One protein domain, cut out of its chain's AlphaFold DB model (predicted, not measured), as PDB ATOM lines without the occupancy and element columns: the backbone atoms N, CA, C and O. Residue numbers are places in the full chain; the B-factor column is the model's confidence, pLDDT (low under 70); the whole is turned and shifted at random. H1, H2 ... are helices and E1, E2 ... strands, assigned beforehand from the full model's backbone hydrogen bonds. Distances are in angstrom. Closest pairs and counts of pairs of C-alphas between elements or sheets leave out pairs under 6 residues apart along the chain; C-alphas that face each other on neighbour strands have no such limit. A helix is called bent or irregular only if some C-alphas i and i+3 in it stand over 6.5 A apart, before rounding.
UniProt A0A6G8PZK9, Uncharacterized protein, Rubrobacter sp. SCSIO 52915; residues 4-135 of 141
ATOM      1  N   GLU A   4      -8.989  35.516  26.074       92.69
ATOM      2  CA  GLU A   4      -7.834  36.410  26.183       92.69
ATOM      3  C   GLU A   4      -7.416  36.643  27.643       92.69
ATOM      4  O   GLU A   4      -6.235  36.544  27.968       92.69
ATOM      5  N   GLN A   5      -8.383  36.873  28.537       92.44
ATOM      6  CA  GLN A   5      -8.136  37.033  29.973       92.44
ATOM      7  C   GLN A   5      -7.617  35.742  30.608       92.44
ATOM      8  O   GLN A   5      -6.681  35.778  31.401       92.44
ATOM      9  N   ARG A   6      -8.172  34.588  30.217       92.69
ATOM     10  CA  ARG A   6      -7.671  33.287  30.679       92.69
ATOM     11  C   ARG A   6      -6.210  33.082  30.276       92.69
ATOM     12  O   ARG A   6      -5.390  32.779  31.133       92.69
ATOM     13  N   ARG A   7      -5.884  33.316  29.002       94.69
ATOM     14  CA  ARG A   7      -4.516  33.181  28.487       94.69
ATOM     15  C   ARG A   7      -3.548  34.145  29.172       94.69
ATOM     16  O   ARG A   7      -2.428  33.765  29.491       94.69
ATOM     17  N   PHE A   8      -3.970  35.386  29.413       95.38
ATOM     18  CA  PHE A   8      -3.164  36.339  30.173       95.38
ATOM     19  C   PHE A   8      -2.869  35.823  31.585       95.38
ATOM     20  O   PHE A   8      -1.721  35.854  32.018       95.38
ATOM     21  N   PHE A   9      -3.885  35.304  32.279       95.62
ATOM     22  CA  PHE A   9      -3.708  34.749  33.615       95.62
ATOM     23  C   PHE A   9      -2.771  33.532  33.619       95.62
ATOM     24  O   PHE A   9      -1.902  33.435  34.477       95.62
ATOM     25  N   GLU A  10      -2.874  32.641  32.633       96.31
ATOM     26  CA  GLU A  10      -1.947  31.513  32.473       96.31
ATOM     27  C   GLU A  10      -0.498  31.976  32.259       96.31
ATOM     28  O   GLU A  10       0.413  31.444  32.893       96.31
ATOM     29  N   ASN A  11      -0.285  33.006  31.433       96.62
ATOM     30  CA  ASN A  11       1.037  33.604  31.231       96.62
ATOM     31  C   ASN A  11       1.578  34.249  32.516       96.62
ATOM     32  O   ASN A  11       2.758  34.105  32.825       96.62
ATOM     33  N   LEU A  12       0.719  34.931  33.280       96.44
ATOM     34  CA  LEU A  12       1.082  35.491  34.580       96.44
ATOM     35  C   LEU A  12       1.505  34.382  35.554       96.44
ATOM     36  O   LEU A  12       2.541  34.494  36.200       96.44
ATOM     37  N   LEU A  13       0.747  33.283  35.625       97.19
ATOM     38  CA  LEU A  13       1.109  32.133  36.452       97.19
ATOM     39  C   LEU A  13       2.436  31.504  36.021       97.19
ATOM     40  O   LEU A  13       3.222  31.127  36.885       97.19
ATOM     41  N   ALA A  14       2.695  31.382  34.717       96.38
ATOM     42  CA  ALA A  14       3.968  30.871  34.211       96.38
ATOM     43  C   ALA A  14       5.139  31.761  34.657       96.38
ATOM     44  O   ALA A  14       6.067  31.268  35.290       96.38
ATOM     45  N   TYR A  15       5.025  33.077  34.459       94.94
ATOM     46  CA  TYR A  15       6.026  34.043  34.915       94.94
ATOM     47  C   TYR A  15       6.298  33.948  36.424       94.94
ATOM     48  O   TYR A  15       7.449  33.939  36.863       94.94
ATOM     49  N   LEU A  16       5.241  33.840  37.236       95.56
ATOM     50  CA  LEU A  16       5.387  33.685  38.681       95.56
ATOM     51  C   LEU A  16       6.089  32.369  39.043       95.56
ATOM     52  O   LEU A  16       6.938  32.378  39.930       95.56
ATOM     53  N   ARG A  17       5.769  31.258  38.367       95.94
ATOM     54  CA  ARG A  17       6.433  29.958  38.583       95.94
ATOM     55  C   ARG A  17       7.920  30.040  38.273       95.94
ATOM     56  O   ARG A  17       8.713  29.654  39.125       95.94
ATOM     57  N   ASP A  18       8.285  30.605  37.129       93.12
ATOM     58  CA  ASP A  18       9.687  30.768  36.735       93.12
ATOM     59  C   ASP A  18      10.448  31.608  37.772       93.12
ATOM     60  O   ASP A  18      11.539  31.242  38.214       93.12
ATOM     61  N   GLY A  19       9.827  32.690  38.254       90.81
ATOM     62  CA  GLY A  19      10.383  33.513  39.324       90.81
ATOM     63  C   GLY A  19      10.513  32.786  40.668       90.81
ATOM     64  O   GLY A  19      11.418  33.097  41.441       90.81
ATOM     65  N   LEU A  20       9.625  31.843  40.999       94.19
ATOM     66  CA  LEU A  20       9.759  31.013  42.202       94.19
ATOM     67  C   LEU A  20      10.913  30.021  42.046       94.19
ATOM     68  O   LEU A  20      11.749  29.936  42.942       94.19
ATOM     69  N   GLU A  21      11.006  29.322  40.915       93.31
ATOM     70  CA  GLU A  21      12.099  28.379  40.656       93.31
ATOM     71  C   GLU A  21      13.467  29.073  40.698       93.31
ATOM     72  O   GLU A  21      14.366  28.629  41.413       93.31
ATOM     73  N   ALA A  22      13.599  30.244  40.069       88.38
ATOM     74  CA  ALA A  22      14.832  31.034  40.104       88.38
ATOM     75  C   ALA A  22      15.236  31.500  41.520       88.38
ATOM     76  O   ALA A  22      16.406  31.814  41.769       88.38
ATOM     77  N   ARG A  23      14.287  31.590  42.463       89.88
ATOM     78  CA  ARG A  23      14.551  31.959  43.867       89.88
ATOM     79  C   ARG A  23      14.983  30.776  44.733       89.88
ATOM     80  O   ARG A  23      15.663  31.003  45.730       89.88
ATOM     81  N   LYS A  24      14.623  29.547  44.354       90.19
ATOM     82  CA  LYS A  24      14.990  28.323  45.084       90.19
ATOM     83  C   LYS A  24      16.458  27.946  44.905       90.19
ATOM     84  O   LYS A  24      17.016  27.297  45.788       90.19
ATOM     85  N   ASP A  25      17.072  28.364  43.799       90.62
ATOM     86  CA  ASP A  25      18.482  28.097  43.523       90.62
ATOM     87  C   ASP A  25      19.372  28.588  44.689       90.62
ATOM     88  O   ASP A  25      19.356  29.782  45.022       90.62
ATOM     89  N   PRO A  26      20.116  27.683  45.354       87.88
ATOM     90  CA  PRO A  26      20.880  28.022  46.544       87.88
ATOM     91  C   PRO A  26      22.068  28.940  46.245       87.88
ATOM     92  O   PRO A  26      22.325  29.842  47.044       87.88
ATOM     93  N   GLU A  27      22.749  28.758  45.114       88.50
ATOM     94  CA  GLU A  27      23.914  29.561  44.734       88.50
ATOM     95  C   GLU A  27      23.479  30.977  44.346       88.50
ATOM     96  O   GLU A  27      24.018  31.964  44.856       88.50
ATOM     97  N   ALA A  28      22.427  31.094  43.532       85.12
ATOM     98  CA  ALA A  28      21.858  32.380  43.147       85.12
ATOM     99  C   ALA A  28      21.263  33.124  44.352       85.12
ATOM    100  O   ALA A  28      21.372  34.348  44.453       85.12
ATOM    101  N   ALA A  29      20.631  32.413  45.295       85.81
ATOM    102  CA  ALA A  29      20.137  33.016  46.531       85.81
ATOM    103  C   ALA A  29      21.279  33.540  47.407       85.81
ATOM    104  O   ALA A  29      21.177  34.649  47.930       85.81
ATOM    105  N   GLU A  30      22.378  32.797  47.540       87.75
ATOM    106  CA  GLU A  30      23.531  33.257  48.309       87.75
ATOM    107  C   GLU A  30      24.214  34.462  47.651       87.75
ATOM    108  O   GLU A  30      24.545  35.436  48.334       87.75
ATOM    109  N   GLN A  31      24.363  34.444  46.324       86.12
ATOM    110  CA  GLN A  31      24.881  35.578  45.566       86.12
ATOM    111  C   GLN A  31      24.008  36.826  45.771       86.12
ATOM    112  O   GLN A  31      24.527  37.883  46.140       86.12
ATOM    113  N   ARG A  32      22.681  36.698  45.623       84.50
ATOM    114  CA  ARG A  32      21.729  37.787  45.899       84.50
ATOM    115  C   ARG A  32      21.813  38.256  47.348       84.50
ATOM    116  O   ARG A  32      21.829  39.453  47.591       84.50
ATOM    117  N   ALA A  33      21.928  37.351  48.313       87.62
ATOM    118  CA  ALA A  33      22.004  37.709  49.724       87.62
ATOM    119  C   ALA A  33      23.257  38.539  50.041       87.62
ATOM    120  O   ALA A  33      23.175  39.509  50.788       87.62
ATOM    121  N   ARG A  34      24.413  38.204  49.447       86.62
ATOM    122  CA  ARG A  34      25.643  39.009  49.571       86.62
ATOM    123  C   ARG A  34      25.493  40.377  48.908       86.62
ATOM    124  O   ARG A  34      25.926  41.380  49.469       86.62
ATOM    125  N   MET A  35      24.860  40.411  47.739       82.81
ATOM    126  CA  MET A  35      24.590  41.637  46.994       82.81
ATOM    127  C   MET A  35      23.665  42.585  47.769       82.81
ATOM    128  O   MET A  35      23.986  43.750  47.962       82.81
ATOM    129  N   PHE A  36      22.544  42.091  48.290       82.44
ATOM    130  CA  PHE A  36      21.629  42.910  49.084       82.44
ATOM    131  C   PHE A  36      22.195  43.244  50.467       82.44
ATOM    132  O   PHE A  36      21.898  44.316  50.990       82.44
ATOM    133  N   ALA A  37      23.069  42.406  51.036       86.69
ATOM    134  CA  ALA A  37      23.810  42.756  52.245       86.69
ATOM    135  C   ALA A  37      24.748  43.952  52.044       86.69
ATOM    136  O   ALA A  37      24.876  44.792  52.935       86.69
ATOM    137  N   SER A  38      25.399  44.064  50.882       82.44
ATOM    138  CA  SER A  38      26.272  45.210  50.603       82.44
ATOM    139  C   SER A  38      25.480  46.516  50.459       82.44
ATOM    140  O   SER A  38      25.988  47.572  50.839       82.44
ATOM    141  N   LEU A  39      24.227  46.441  50.001       79.12
ATOM    142  CA  LEU A  39      23.333  47.588  49.836       79.12
ATOM    143  C   LEU A  39      22.613  47.972  51.139       79.12
ATOM    144  O   LEU A  39      22.659  49.131  51.540       79.12
ATOM    145  N   ALA A  40      21.995  47.010  51.828       80.50
ATOM    146  CA  ALA A  40      21.068  47.248  52.941       80.50
ATOM    147  C   ALA A  40      21.426  46.496  54.241       80.50
ATOM    148  O   ALA A  40      20.607  46.405  55.156       80.50
ATOM    149  N   GLY A  41      22.642  45.953  54.352       85.25
ATOM    150  CA  GLY A  41      23.100  45.240  55.547       85.25
ATOM    151  C   GLY A  41      22.319  43.950  55.816       85.25
ATOM    152  O   GLY A  41      21.829  43.296  54.895       85.25
ATOM    153  N   GLU A  42      22.191  43.575  57.090       88.75
ATOM    154  CA  GLU A  42      21.486  42.346  57.494       88.75
ATOM    155  C   GLU A  42      20.037  42.314  56.993       88.75
ATOM    156  O   GLU A  42      19.606  41.293  56.469       88.75
ATOM    157  N   ALA A  43      19.336  43.451  56.995       86.00
ATOM    158  CA  ALA A  43      17.966  43.538  56.489       86.00
ATOM    159  C   ALA A  43      17.843  43.129  55.006       86.00
ATOM    160  O   ALA A  43      16.883  42.463  54.619       86.00
ATOM    161  N   GLY A  44      18.828  43.487  54.173       85.56
ATOM    162  CA  GLY A  44      18.866  43.072  52.768       85.56
ATOM    163  C   GLY A  44      19.096  41.569  52.607       85.56
ATOM    164  O   GLY A  44      18.448  40.922  51.784       85.56
ATOM    165  N   ARG A  45      19.990  40.994  53.421       89.19
ATOM    166  CA  ARG A  45      20.233  39.545  53.454       89.19
ATOM    167  C   ARG A  45      18.986  38.782  53.895       89.19
ATOM    168  O   ARG A  45      18.611  37.814  53.235       89.19
ATOM    169  N   ASP A  46      18.356  39.222  54.976       91.62
ATOM    170  CA  ASP A  46      17.192  38.565  55.567       91.62
ATOM    171  C   ASP A  46      16.003  38.568  54.607       91.62
ATOM    172  O   ASP A  46      15.338  37.544  54.459       91.62
ATOM    173  N   GLN A  47      15.791  39.664  53.869       88.25
ATOM    174  CA  GLN A  47      14.759  39.721  52.834       88.25
ATOM    175  C   GLN A  47      14.995  38.681  51.725       88.25
ATOM    176  O   GLN A  47      14.048  38.019  51.308       88.25
ATOM    177  N   VAL A  48      16.241  38.483  51.273       90.69
ATOM    178  CA  VAL A  48      16.553  37.467  50.248       90.69
ATOM    179  C   VAL A  48      16.321  36.046  50.772       90.69
ATOM    180  O   VAL A  48      15.813  35.193  50.041       90.69
ATOM    181  N   LEU A  49      16.681  35.776  52.029       91.62
ATOM    182  CA  LEU A  49      16.456  34.468  52.650       91.62
ATOM    183  C   LEU A  49      14.964  34.188  52.859       91.62
ATOM    184  O   LEU A  49      14.511  33.069  52.610       91.62
ATOM    185  N   GLU A  50      14.193  35.201  53.251       92.56
ATOM    186  CA  GLU A  50      12.740  35.103  53.357       92.56
ATOM    187  C   GLU A  50      12.093  34.859  51.988       92.56
ATOM    188  O   GLU A  50      11.255  33.968  51.853       92.56
ATOM    189  N   ASP A  51      12.533  35.566  50.942       92.62
ATOM    190  CA  ASP A  51      12.042  35.358  49.577       92.62
ATOM    191  C   ASP A  51      12.339  33.942  49.066       92.62
ATOM    192  O   ASP A  51      11.496  33.338  48.396       92.62
ATOM    193  N   LYS A  52      13.503  33.378  49.415       93.44
ATOM    194  CA  LYS A  52      13.823  31.971  49.136       93.44
ATOM    195  C   LYS A  52      12.871  31.029  49.878       93.44
ATOM    196  O   LYS A  52      12.284  30.151  49.249       93.44
ATOM    197  N   ARG A  53      12.676  31.225  51.187       94.50
ATOM    198  CA  ARG A  53      11.784  30.397  52.019       94.50
ATOM    199  C   ARG A  53      10.345  30.411  51.495       94.50
ATOM    200  O   ARG A  53       9.685  29.374  51.426       94.50
ATOM    201  N   LEU A  54       9.852  31.584  51.102       94.69
ATOM    202  CA  LEU A  54       8.536  31.738  50.484       94.69
ATOM    203  C   LEU A  54       8.470  31.031  49.129       94.69
ATOM    204  O   LEU A  54       7.483  30.346  48.855       94.69
ATOM    205  N   ALA A  55       9.525  31.127  48.317       94.69
ATOM    206  CA  ALA A  55       9.595  30.447  47.032       94.69
ATOM    207  C   ALA A  55       9.574  28.917  47.161       94.69
ATOM    208  O   ALA A  55       8.843  28.254  46.424       94.69
ATOM    209  N   GLU A  56      10.301  28.353  48.130       94.88
ATOM    210  CA  GLU A  56      10.254  26.924  48.473       94.88
ATOM    211  C   GLU A  56       8.837  26.479  48.862       94.88
ATOM    212  O   GLU A  56       8.378  25.418  48.440       94.88
ATOM    213  N   GLY A  57       8.102  27.325  49.593       95.19
ATOM    214  CA  GLY A  57       6.695  27.108  49.939       95.19
ATOM    215  C   GLY A  57       5.687  27.412  48.820       95.19
ATOM    216  O   GLY A  57       4.484  27.243  49.034       95.19
ATOM    217  N   GLY A  58       6.145  27.866  47.649       96.44
ATOM    218  CA  GLY A  58       5.298  28.229  46.510       96.44
ATOM    219  C   GLY A  58       4.461  29.494  46.724       96.44
ATOM    220  O   GLY A  58       3.389  29.615  46.129       96.44
ATOM    221  N   PHE A  59       4.902  30.408  47.589       97.44
ATOM    222  CA  PHE A  59       4.205  31.655  47.896       97.44
ATOM    223  C   PHE A  59       4.641  32.793  46.978       97.44
ATOM    224  O   PHE A  59       5.829  33.003  46.751       97.44
ATOM    225  N   VAL A  60       3.670  33.574  46.513       96.12
ATOM    226  CA  VAL A  60       3.890  34.830  45.792       96.12
ATOM    227  C   VAL A  60       3.350  36.000  46.599       96.12
ATOM    228  O   VAL A  60       2.460  35.821  47.435       96.12
ATOM    229  N   TYR A  61       3.864  37.195  46.325       95.56
ATOM    230  CA  TYR A  61       3.353  38.427  46.908       95.56
ATOM    231  C   TYR A  61       2.167  38.982  46.113       95.56
ATOM    232  O   TYR A  61       2.115  38.886  44.887       95.56
ATOM    233  N   LEU A  62       1.228  39.582  46.837       96.19
ATOM    234  CA  LEU A  62       0.083  40.316  46.315       96.19
ATOM    235  C   LEU A  62      -0.011  41.645  47.058       96.19
ATOM    236  O   LEU A  62       0.295  41.709  48.252       96.19
ATOM    237  N   LEU A  63      -0.474  42.687  46.380       95.69
ATOM    238  CA  LEU A  63      -0.776  43.973  46.991       95.69
ATOM    239  C   LEU A  63      -2.295  44.145  47.069       95.69
ATOM    240  O   LEU A  63      -2.950  44.513  46.097       95.69
ATOM    241  N   GLU A  64      -2.851  43.869  48.245       92.81
ATOM    242  CA  GLU A  64      -4.282  43.982  48.537       92.81
ATOM    243  C   GLU A  64      -4.499  45.177  49.468       92.81
ATOM    244  O   GLU A  64      -3.905  45.240  50.545       92.81
ATOM    245  N   GLU A  65      -5.319  46.150  49.058       87.69
ATOM    246  CA  GLU A  65      -5.632  47.345  49.866       87.69
ATOM    247  C   GLU A  65      -4.375  48.088  50.373       87.69
ATOM    248  O   GLU A  65      -4.305  48.554  51.511       87.69
ATOM    249  N   GLY A  66      -3.331  48.149  49.538       87.25
ATOM    250  CA  GLY A  66      -2.047  48.772  49.879       87.25
ATOM    251  C   GLY A  66      -1.180  47.967  50.855       87.25
ATOM    252  O   GLY A  66      -0.113  48.433  51.252       87.25
ATOM    253  N   LYS A  67      -1.597  46.755  51.239       92.69
ATOM    254  CA  LYS A  67      -0.844  45.858  52.119       92.69
ATOM    255  C   LYS A  67      -0.292  44.682  51.331       92.69
ATOM    256  O   LYS A  67      -1.018  43.990  50.620       92.69
ATOM    257  N   ARG A  68       1.003  44.421  51.511       93.44
ATOM    258  CA  ARG A  68       1.645  43.240  50.938       93.44
ATOM    259  C   ARG A  68       1.181  41.991  51.690       93.44
ATOM    260  O   ARG A  68       1.329  41.899  52.910       93.44
ATOM    261  N   ARG A  69       0.617  41.037  50.958       94.44
ATOM    262  CA  ARG A  69       0.175  39.719  51.427       94.44
ATOM    263  C   ARG A  69       0.898  38.630  50.646       94.44
ATOM    264  O   ARG A  69       1.486  38.899  49.603       94.44
ATOM    265  N   THR A  70       0.849  37.405  51.151       96.12
ATOM    266  CA  THR A  70       1.388  36.225  50.469       96.12
ATOM    267  C   THR A  70       0.288  35.200  50.249       96.12
ATOM    268  O   THR A  70      -0.485  34.937  51.172       96.12
ATOM    269  N   ARG A  71       0.248  34.574  49.072       96.56
ATOM    270  CA  ARG A  71      -0.647  33.443  48.776       96.56
ATOM    271  C   ARG A  71       0.102  32.366  48.006       96.56
ATOM    272  O   ARG A  71       1.057  32.674  47.292       96.56
ATOM    273  N   ARG A  72      -0.305  31.104  48.149       97.25
ATOM    274  CA  ARG A  72       0.271  30.023  47.347       97.25
ATOM    275  C   ARG A  72      -0.129  30.180  45.888       97.25
ATOM    276  O   ARG A  72      -1.287  30.441  45.581       97.25
ATOM    277  N   ILE A  73       0.809  29.936  44.981       96.62
ATOM    278  CA  ILE A  73       0.570  30.056  43.540       96.62
ATOM    279  C   ILE A  73      -0.526  29.109  43.029       96.62
ATOM    280  O   ILE A  73      -1.245  29.446  42.095       96.62
ATOM    281  N   GLY A  74      -0.684  27.937  43.655       95.12
ATOM    282  CA  GLY A  74      -1.749  26.978  43.339       95.12
ATOM    283  C   GLY A  74      -3.144  27.394  43.820       95.12
ATOM    284  O   GLY A  74      -4.123  26.767  43.434       95.12
ATOM    285  N   GLU A  75      -3.233  28.440  44.641       96.44
ATOM    286  CA  GLU A  75      -4.477  29.007  45.178       96.44
ATOM    287  C   GLU A  75      -4.829  30.344  44.508       96.44
ATOM    288  O   GLU A  75      -5.752  31.028  44.945       96.44
ATOM    289  N   LEU A  76      -4.077  30.753  43.480       95.75
ATOM    290  CA  LEU A  76      -4.386  31.957  42.722       95.75
ATOM    291  C   LEU A  76      -5.515  31.691  41.734       95.75
ATOM    292  O   LEU A  76      -5.497  30.725  40.968       95.75
ATOM    293  N   PHE A  77      -6.442  32.636  41.683       93.75
ATOM    294  CA  PHE A  77      -7.529  32.675  40.720       93.75
ATOM    295  C   PHE A  77      -7.430  33.948  39.876       93.75
ATOM    296  O   PHE A  77      -6.752  34.901  40.259       93.75
ATOM    297  N   PRO A  78      -8.136  34.025  38.733       92.75
ATOM    298  CA  PRO A  78      -8.120  35.227  37.903       92.75
ATOM    299  C   PRO A  78      -8.462  36.519  38.658       92.75
ATOM    300  O   PRO A  78      -7.947  37.575  38.305       92.75
ATOM    301  N   ALA A  79      -9.283  36.449  39.711       91.62
ATOM    302  CA  ALA A  79      -9.621  37.595  40.559       91.62
ATOM    303  C   ALA A  79      -8.412  38.191  41.312       91.62
ATOM    304  O   ALA A  79      -8.461  39.353  41.698       91.62
ATOM    305  N   ASP A  80      -7.321  37.434  41.468       94.00
ATOM    306  CA  ASP A  80      -6.098  37.865  42.156       94.00
ATOM    307  C   ASP A  80      -5.115  38.597  41.232       94.00
ATOM    308  O   ASP A  80      -4.191  39.257  41.710       94.00
ATOM    309  N   ALA A  81      -5.304  38.512  39.909       94.00
ATOM    310  CA  ALA A  81      -4.415  39.140  38.929       94.00
ATOM    311  C   ALA A  81      -4.185  40.648  39.177       94.00
ATOM    312  O   ALA A  81      -3.023  41.058  39.127       94.00
ATOM    313  N   PRO A  82      -5.205  41.470  39.519       93.75
ATOM    314  CA  PRO A  82      -4.984  42.873  39.864       93.75
ATOM    315  C   PRO A  82      -4.016  43.061  41.039       93.75
ATOM    316  O   PRO A  82      -3.134  43.910  40.973       93.75
ATOM    317  N   ALA A  83      -4.152  42.264  42.103       95.12
ATOM    318  CA  ALA A  83      -3.330  42.397  43.305       95.12
ATOM    319  C   ALA A  83      -1.886  41.930  43.066       95.12
ATOM    320  O   ALA A  83      -0.941  42.554  43.551       95.12
ATOM    321  N   VAL A  84      -1.699  40.868  42.276       95.44
ATOM    322  CA  VAL A  84      -0.367  40.436  41.823       95.44
ATOM    323  C   VAL A  84       0.295  41.539  40.998       95.44
ATOM    324  O   VAL A  84       1.449  41.887  41.242       95.44
ATOM    325  N   LEU A  85      -0.427  42.121  40.039       94.69
ATOM    326  CA  LEU A  85       0.155  43.143  39.175       94.69
ATOM    327  C   LEU A  85       0.403  44.467  39.881       94.69
ATOM    328  O   LEU A  85       1.397  45.121  39.581       94.69
ATOM    329  N   ALA A  86      -0.423  44.827  40.858       93.69
ATOM    330  CA  ALA A  86      -0.164  45.975  41.712       93.69
ATOM    331  C   ALA A  86       1.149  45.809  42.505       93.69
ATOM    332  O   ALA A  86       1.916  46.764  42.619       93.69
ATOM    333  N   GLU A  87       1.466  44.602  42.988       94.94
ATOM    334  CA  GLU A  87       2.768  44.333  43.619       94.94
ATOM    335  C   GLU A  87       3.927  44.375  42.609       94.94
ATOM    336  O   GLU A  87       5.002  44.887  42.930       94.94
ATOM    337  N   MET A  88       3.725  43.880  41.383       92.62
ATOM    338  CA  MET A  88       4.740  43.957  40.323       92.62
ATOM    339  C   MET A  88       5.032  45.410  39.926       92.62
ATOM    340  O   MET A  88       6.196  45.784  39.816       92.62
ATOM    341  N   GLU A  89       4.001  46.243  39.774       90.75
ATOM    342  CA  GLU A  89       4.139  47.682  39.517       90.75
ATOM    343  C   GLU A  89       4.844  48.394  40.678       90.75
ATOM    344  O   GLU A  89       5.791  49.146  40.451       90.75
ATOM    345  N   ARG A  90       4.461  48.103  41.930       88.69
ATOM    346  CA  ARG A  90       5.140  48.634  43.121       88.69
ATOM    347  C   ARG A  90       6.623  48.265  43.134       88.69
ATOM    348  O   ARG A  90       7.462  49.120  43.396       88.69
ATOM    349  N   THR A  91       6.949  47.006  42.851       83.69
ATOM    350  CA  THR A  91       8.339  46.528  42.829       83.69
ATOM    351  C   THR A  91       9.135  47.192  41.709       83.69
ATOM    352  O   THR A  91      10.266  47.606  41.934       83.69
ATOM    353  N   ALA A  92       8.549  47.339  40.518       80.62
ATOM    354  CA  ALA A  92       9.186  48.026  39.399       80.62
ATOM    355  C   ALA A  92       9.424  49.517  39.693       80.62
ATOM    356  O   ALA A  92      10.488  50.029  39.361       80.62
ATOM    357  N   ALA A  93       8.473  50.195  40.346       73.31
ATOM    358  CA  ALA A  93       8.615  51.592  40.747       73.31
ATOM    359  C   ALA A  93       9.729  51.779  41.787       73.31
ATOM    360  O   ALA A  93      10.600  52.617  41.590       73.31
ATOM    361  N   VAL A  94       9.745  50.950  42.839       67.69
ATOM    362  CA  VAL A  94      10.808  50.981  43.858       67.69
ATOM    363  C   VAL A  94      12.164  50.689  43.227       67.69
ATOM    364  O   VAL A  94      13.118  51.403  43.496       67.69
ATOM    365  N   SER A  95      12.262  49.686  42.352       62.62
ATOM    366  CA  SER A  95      13.503  49.447  41.614       62.62
ATOM    367  C   SER A  95      13.903  50.690  40.820       62.62
ATOM    368  O   SER A  95      15.018  51.148  40.986       62.62
ATOM    369  N   GLY A  96      13.003  51.297  40.042       60.66
ATOM    370  CA  GLY A  96      13.310  52.493  39.248       60.66
ATOM    371  C   GLY A  96      13.773  53.717  40.053       60.66
ATOM    372  O   GLY A  96      14.548  54.509  39.533       60.66
ATOM    373  N   GLU A  97      13.361  53.872  41.316       55.47
ATOM    374  CA  GLU A  97      13.862  54.947  42.197       55.47
ATOM    375  C   GLU A  97      15.343  54.783  42.556       55.47
ATOM    376  O   GLU A  97      16.041  55.763  42.809       55.47
ATOM    377  N   PHE A  98      15.812  53.540  42.582       58.09
ATOM    378  CA  PHE A  98      17.155  53.173  43.009       58.09
ATOM    379  C   PHE A  98      17.994  52.623  41.859       58.09
ATOM    380  O   PHE A  98      19.111  52.178  42.097       58.09
ATOM    381  N   VAL A  99      17.473  52.592  40.630       66.38
ATOM    382  CA  VAL A  99      18.087  51.871  39.518       66.38
ATOM    383  C   VAL A  99      18.143  52.720  38.263       66.38
ATOM    384  O   VAL A  99      17.115  53.142  37.737       66.38
ATOM    385  N   GLU A 100      19.344  52.845  37.710       69.75
ATOM    386  CA  GLU A 100      19.574  53.351  36.358       69.75
ATOM    387  C   GLU A 100      19.980  52.189  35.440       69.75
ATOM    388  O   GLU A 100      20.830  51.373  35.800       69.75
ATOM    389  N   SER A 101      19.373  52.104  34.253       73.94
ATOM    390  CA  SER A 101      19.781  51.180  33.190       73.94
ATOM    391  C   SER A 101      19.993  51.938  31.880       73.94
ATOM    392  O   SER A 101      19.177  52.780  31.500       73.94
ATOM    393  N   ASP A 102      21.083  51.615  31.184       74.38
ATOM    394  CA  ASP A 102      21.378  52.069  29.817       74.38
ATOM    395  C   ASP A 102      21.150  50.969  28.759       74.38
ATOM    396  O   ASP A 102      21.501  51.134  27.588       74.38
ATOM    397  N   GLY A 103      20.553  49.841  29.161       72.31
ATOM    398  CA  GLY A 103      20.320  48.662  28.325       72.31
ATOM    399  C   GLY A 103      21.512  47.705  28.201       72.31
ATOM    400  O   GLY A 103      21.362  46.632  27.617       72.31
ATOM    401  N   ALA A 104      22.680  48.053  28.748       71.56
ATOM    402  CA  ALA A 104      23.837  47.158  28.859       71.56
ATOM    403  C   ALA A 104      24.209  46.892  30.324       71.56
ATOM    404  O   ALA A 104      24.589  45.777  30.698       71.56
ATOM    405  N   THR A 105      24.082  47.915  31.163       74.62
ATOM    406  CA  THR A 105      24.410  47.888  32.581       74.62
ATOM    407  C   THR A 105      23.250  48.392  33.422       74.62
ATOM    408  O   THR A 105      22.438  49.205  32.995       74.62
ATOM    409  N   TYR A 106      23.185  47.854  34.629       76.19
ATOM    410  CA  TYR A 106      22.166  48.092  35.630       76.19
ATOM    411  C   TYR A 106      22.875  48.536  36.905       76.19
ATOM    412  O   TYR A 106      23.705  47.809  37.464       76.19
ATOM    413  N   VAL A 107      22.596  49.766  37.325       79.31
ATOM    414  CA  VAL A 107      23.223  50.409  38.478       79.31
ATOM    415  C   VAL A 107      22.198  50.520  39.590       79.31
ATOM    416  O   VAL A 107      21.233  51.248  39.428       79.31
ATOM    417  N   ILE A 108      22.415  49.841  40.718       77.25
ATOM    418  CA  ILE A 108      21.577  49.958  41.920       77.25
ATOM    419  C   ILE A 108      22.246  50.916  42.900       77.25
ATOM    420  O   ILE A 108      23.353  50.638  43.364       77.25
ATOM    421  N   GLU A 109      21.578  52.004  43.261       75.75
ATOM    422  CA  GLU A 109      21.968  52.911  44.330       75.75
ATOM    423  C   GLU A 109      21.049  52.746  45.543       75.75
ATOM    424  O   GLU A 109      19.853  52.972  45.457       75.75
ATOM    425  N   TYR A 110      21.593  52.389  46.706       69.44
ATOM    426  CA  TYR A 110      20.817  52.328  47.948       69.44
ATOM    427  C   TYR A 110      21.655  52.823  49.124       69.44
ATOM    428  O   TYR A 110      22.794  52.394  49.310       69.44
ATOM    429  N   GLY A 111      21.113  53.758  49.912       68.06
ATOM    430  CA  GLY A 111      21.807  54.307  51.084       68.06
ATOM    431  C   GLY A 111      23.177  54.928  50.767       68.06
ATOM    432  O   GLY A 111      24.096  54.820  51.577       68.06
ATOM    433  N   GLY A 112      23.339  55.524  49.576       71.81
ATOM    434  CA  GLY A 112      24.594  56.124  49.103       71.81
ATOM    435  C   GLY A 112      25.644  55.128  48.590       71.81
ATOM    436  O   GLY A 112      26.782  55.518  48.330       71.81
ATOM    437  N   ARG A 113      25.299  53.842  48.449       75.00
ATOM    438  CA  ARG A 113      26.164  52.807  47.859       75.00
ATOM    439  C   ARG A 113      25.676  52.445  46.469       75.00
ATOM    440  O   ARG A 113      24.476  52.285  46.285       75.00
ATOM    441  N   LYS A 114      26.608  52.264  45.530       80.19
ATOM    442  CA  LYS A 114      26.326  51.881  44.141       80.19
ATOM    443  C   LYS A 114      26.824  50.474  43.844       80.19
ATOM    444  O   LYS A 114      27.955  50.131  44.186       80.19
ATOM    445  N   LEU A 115      25.999  49.690  43.165       76.75
ATOM    446  CA  LEU A 115      26.343  48.397  42.592       76.75
ATOM    447  C   LEU A 115      26.123  48.455  41.084       76.75
ATOM    448  O   LEU A 115      25.043  48.826  40.652       76.75
ATOM    449  N   VAL A 116      27.115  48.041  40.298       81.12
ATOM    450  CA  VAL A 116      27.009  47.940  38.836       81.12
ATOM    451  C   VAL A 116      27.007  46.464  38.446       81.12
ATOM    452  O   VAL A 116      27.900  45.719  38.847       81.12
ATOM    453  N   THR A 117      26.012  46.036  37.674       73.94
ATOM    454  CA  THR A 117      25.845  44.656  37.183       73.94
ATOM    455  C   THR A 117      25.334  44.676  35.733       73.94
ATOM    456  O   THR A 117      24.794  45.699  35.316       73.94
ATOM    457  N   PRO A 118      25.503  43.612  34.922       77.81
ATOM    458  CA  PRO A 118      24.846  43.526  33.615       77.81
ATOM    459  C   PRO A 118      23.331  43.698  33.736       77.81
ATOM    460  O   PRO A 118      22.750  43.225  34.716       77.81
ATOM    461  N   ASP A 119      22.709  44.355  32.755       74.19
ATOM    462  CA  ASP A 119      21.264  44.590  32.766       74.19
ATOM    463  C   ASP A 119      20.472  43.322  32.401       74.19
ATOM    464  O   ASP A 119      20.589  42.832  31.275       74.19
ATOM    465  N   PRO A 120      19.654  42.770  33.320       69.56
ATOM    466  CA  PRO A 120      18.771  41.652  32.999       69.56
ATOM    467  C   PRO A 120      17.507  42.080  32.228       69.56
ATOM    468  O   PRO A 120      16.733  41.216  31.808       69.56
ATOM    469  N   GLY A 121      17.270  43.385  32.064       74.38
ATOM    470  CA  GLY A 121      16.013  43.959  31.595       74.38
ATOM    471  C   GLY A 121      14.888  43.843  32.631       74.38
ATOM    472  O   GLY A 121      15.054  43.277  33.713       74.38
ATOM    473  N   ASP A 122      13.703  44.362  32.290       80.31
ATOM    474  CA  ASP A 122      12.479  44.146  33.070       80.31
ATOM    475  C   ASP A 122      11.615  43.048  32.417       80.31
ATOM    476  O   ASP A 122      10.761  43.350  31.571       80.31
ATOM    477  N   PRO A 123      11.773  41.768  32.809       80.75
ATOM    478  CA  PRO A 123      10.989  40.673  32.241       80.75
ATOM    479  C   PRO A 123       9.495  40.771  32.591       80.75
ATOM    480  O   PRO A 123       8.676  40.085  31.980       80.75
ATOM    481  N   SER A 124       9.114  41.622  33.553       86.56
ATOM    482  CA  SER A 124       7.716  41.876  33.903       86.56
ATOM    483  C   SER A 124       7.032  42.889  32.980       86.56
ATOM    484  O   SER A 124       5.800  42.896  32.892       86.56
ATOM    485  N   ALA A 125       7.796  43.734  32.275       87.00
ATOM    486  CA  ALA A 125       7.260  44.850  31.498       87.00
ATOM    487  C   ALA A 125       6.186  44.432  30.473       87.00
ATOM    488  O   ALA A 125       5.134  45.078  30.446       87.00
ATOM    489  N   PRO A 126       6.342  43.339  29.692       89.69
ATOM    490  CA  PRO A 126       5.303  42.910  28.754       89.69
ATOM    491  C   PRO A 126       3.976  42.549  29.436       89.69
ATOM    492  O   PRO A 126       2.906  42.850  28.905       89.69
ATOM    493  N   LEU A 127       4.022  41.940  30.629       91.94
ATOM    494  CA  LEU A 127       2.823  41.600  31.401       91.94
ATOM    495  C   LEU A 127       2.126  42.858  31.920       91.94
ATOM    496  O   LEU A 127       0.906  42.967  31.807       91.94
ATOM    497  N   ARG A 128       2.899  43.822  32.436       92.38
ATOM    498  CA  ARG A 128       2.379  45.106  32.931       92.38
ATOM    499  C   ARG A 128       1.748  45.939  31.814       92.38
ATOM    500  O   ARG A 128       0.657  46.472  31.990       92.38
ATOM    501  N   VAL A 129       2.377  45.999  30.638       92.25
ATOM    502  CA  VAL A 129       1.804  46.665  29.452       92.25
ATOM    503  C   VAL A 129       0.488  46.006  29.057       92.25
ATOM    504  O   VAL A 129      -0.532  46.684  28.936       92.25
ATOM    505  N   ARG A 130       0.486  44.677  28.928       92.38
ATOM    506  CA  ARG A 130      -0.702  43.933  28.515       92.38
ATOM    507  C   ARG A 130      -1.854  44.051  29.514       92.38
ATOM    508  O   ARG A 130      -3.017  44.057  29.120       92.38
ATOM    509  N   TRP A 131      -1.548  44.162  30.799       94.06
ATOM    510  CA  TRP A 131      -2.550  44.374  31.832       94.06
ATOM    511  C   TRP A 131      -3.338  45.663  31.662       94.06
ATOM    512  O   TRP A 131      -4.562  45.619  31.731       94.06
ATOM    513  N   ARG A 132      -2.672  46.783  31.363       91.38
ATOM    514  CA  ARG A 132      -3.329  48.092  31.173       91.38
ATOM    515  C   ARG A 132      -4.383  48.059  30.061       91.38
ATOM    516  O   ARG A 132      -5.380  48.768  30.114       91.38
ATOM    517  N   GLU A 133      -4.209  47.184  29.072       91.69
ATOM    518  CA  GLU A 133      -5.176  46.968  27.985       91.69
ATOM    519  C   GLU A 133      -6.383  46.098  28.398       91.69
ATOM    520  O   GLU A 133      -7.448  46.125  27.766       91.69
ATOM    521  N   LEU A 134      -6.216  45.272  29.433       90.62
ATOM    522  CA  LEU A 134      -7.190  44.269  29.869       90.62
ATOM    523  C   LEU A 134      -7.928  44.655  31.155       90.62
ATOM    524  O   LEU A 134      -9.068  44.214  31.335       90.62
ATOM    525  N   GLU A 135      -7.326  45.471  32.021       88.56
ATOM    526  CA  GLU A 135      -7.802  45.747  33.381       88.56
ATOM    527  C   GLU A 135      -9.220  46.326  33.409       88.56
ATOM    528  O   GLU A 135     -10.057  45.894  34.201       88.56
TER     529      GLU A 135
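Overview. This is residues 4 to 135 of the 141 residues of an uncharacterized protein of Rubrobacter sp. SCSIO 52915 (UniProt A0A6G8PZK9). What is the main picture? Two long helices, H1 and H3, meet near their first residues and spread as a V, and H2, folded back on itself as the arms H2a and H2b, spans from the last residues of H1 toward the sheet E3 E4 E5 beyond the last residues of H3. The hairpin of E1 and E2 packs on H3 with E1, and H4 folds back to pack on H3 as well. What are its parts? The printed part has 132 residues with four named helices and five named strands, in the order H1 H2 E1 E2 H3 E3 E4 E5 H4, of the mixed class; both sheets, E1 - E2 and E3 - E4 - E5, are antiparallel. How large is it? It is compact, with a radius of gyration of the C-alphas of 15.3 A and spans of 42 by 32 by 27 A.

Along the chain. Where do the first helices run? H1, residues 4 to 24, begins with C-alpha 4 at (-7.834, 36.410, 26.183) and is 30.7 A long. H2, residues 26 to 56, was assigned as one helix by its hydrogen bonds but is bent, with C-alphas 39 and 42 9.5 A apart. Its arms are H2a, residues 26 to 39, 20.0 A long, and H2b, residues 42 to 56, 21.1 A long. What follows them? E1 is residues 59 to 64 and E2 residues 67 to 72. H3, residues 78 to 98, is 31.4 A long and ends with C-alpha 98 at (17.155, 53.173, 43.009); it is irregular, with C-alphas 79 and 82 7.1 A apart. How does the printed part close? E3, residues 99 to 101, E4, residues 105 to 110, and E5, residues 113 to 118, come before H4, residues 125 to 135. H4 ends with C-alpha 135 at (-7.802, 45.747, 33.381).

Arrangement. What does H1 meet? With residues 20 to 24 alone it touches H2b at a steep tilt of 59 degrees, opposite ways, the C-alphas of Leu 20 and Ala 55 being closest at 4.9 A. With residues 6 to 12 alone it touches H3 at a steep tilt of 54 degrees, the same way, closest at the C-alphas of Phe 9 and Pro 78, 6.2 A. How do the arms of H2 stand? H2a and H2b touch at a shallow tilt of 27 degrees, opposite ways, closest at the C-alphas of Ala 33 and Arg 45, 4.5 A. H2a only grazes the sheet E3 E4 E5, with residues 35 to 39; both arms are apart from H3. What is near H3? The closest C-alphas of E1 and H3, Leu 62 and Val 84, are 4.5 A apart, and H3 touches H4 with residues 82 to 89 alone, at a steep tilt of 44 degrees, opposite ways, closest at the C-alphas of Leu 85 and Arg 128, 6.9 A. H3 only grazes the sheet E3 E4 E5, with residues 92 to 98. Which backbone atoms pair? Within hydrogen-bond range are N 62 and O 69 at 2.9 A in the hairpin of E1 and E2, and, in the meander E3 E4 E5, each strand the antiparallel neighbour of the one before, N 100 and O 107 at 3.0 A and N 108 and O 115 at 2.8 A. In H1, H2a and H2b every O i to N i+4 pair is within range, in H3 14 of 17 and in H4 6 of 7.

Size, cuts and confidence. How far does it reach? The two C-alphas farthest apart, those of Glu 4 and Gly 112, are 44.3 A apart. Is it cut, or are there long links? The printed part has no cut and no long link; the link from E5 to H4 is short and the others are tight. Where is confidence low? The mean pLDDT of the printed part is 87.0, and residues 94 to 100, 110 to 111 and 120 are under 70.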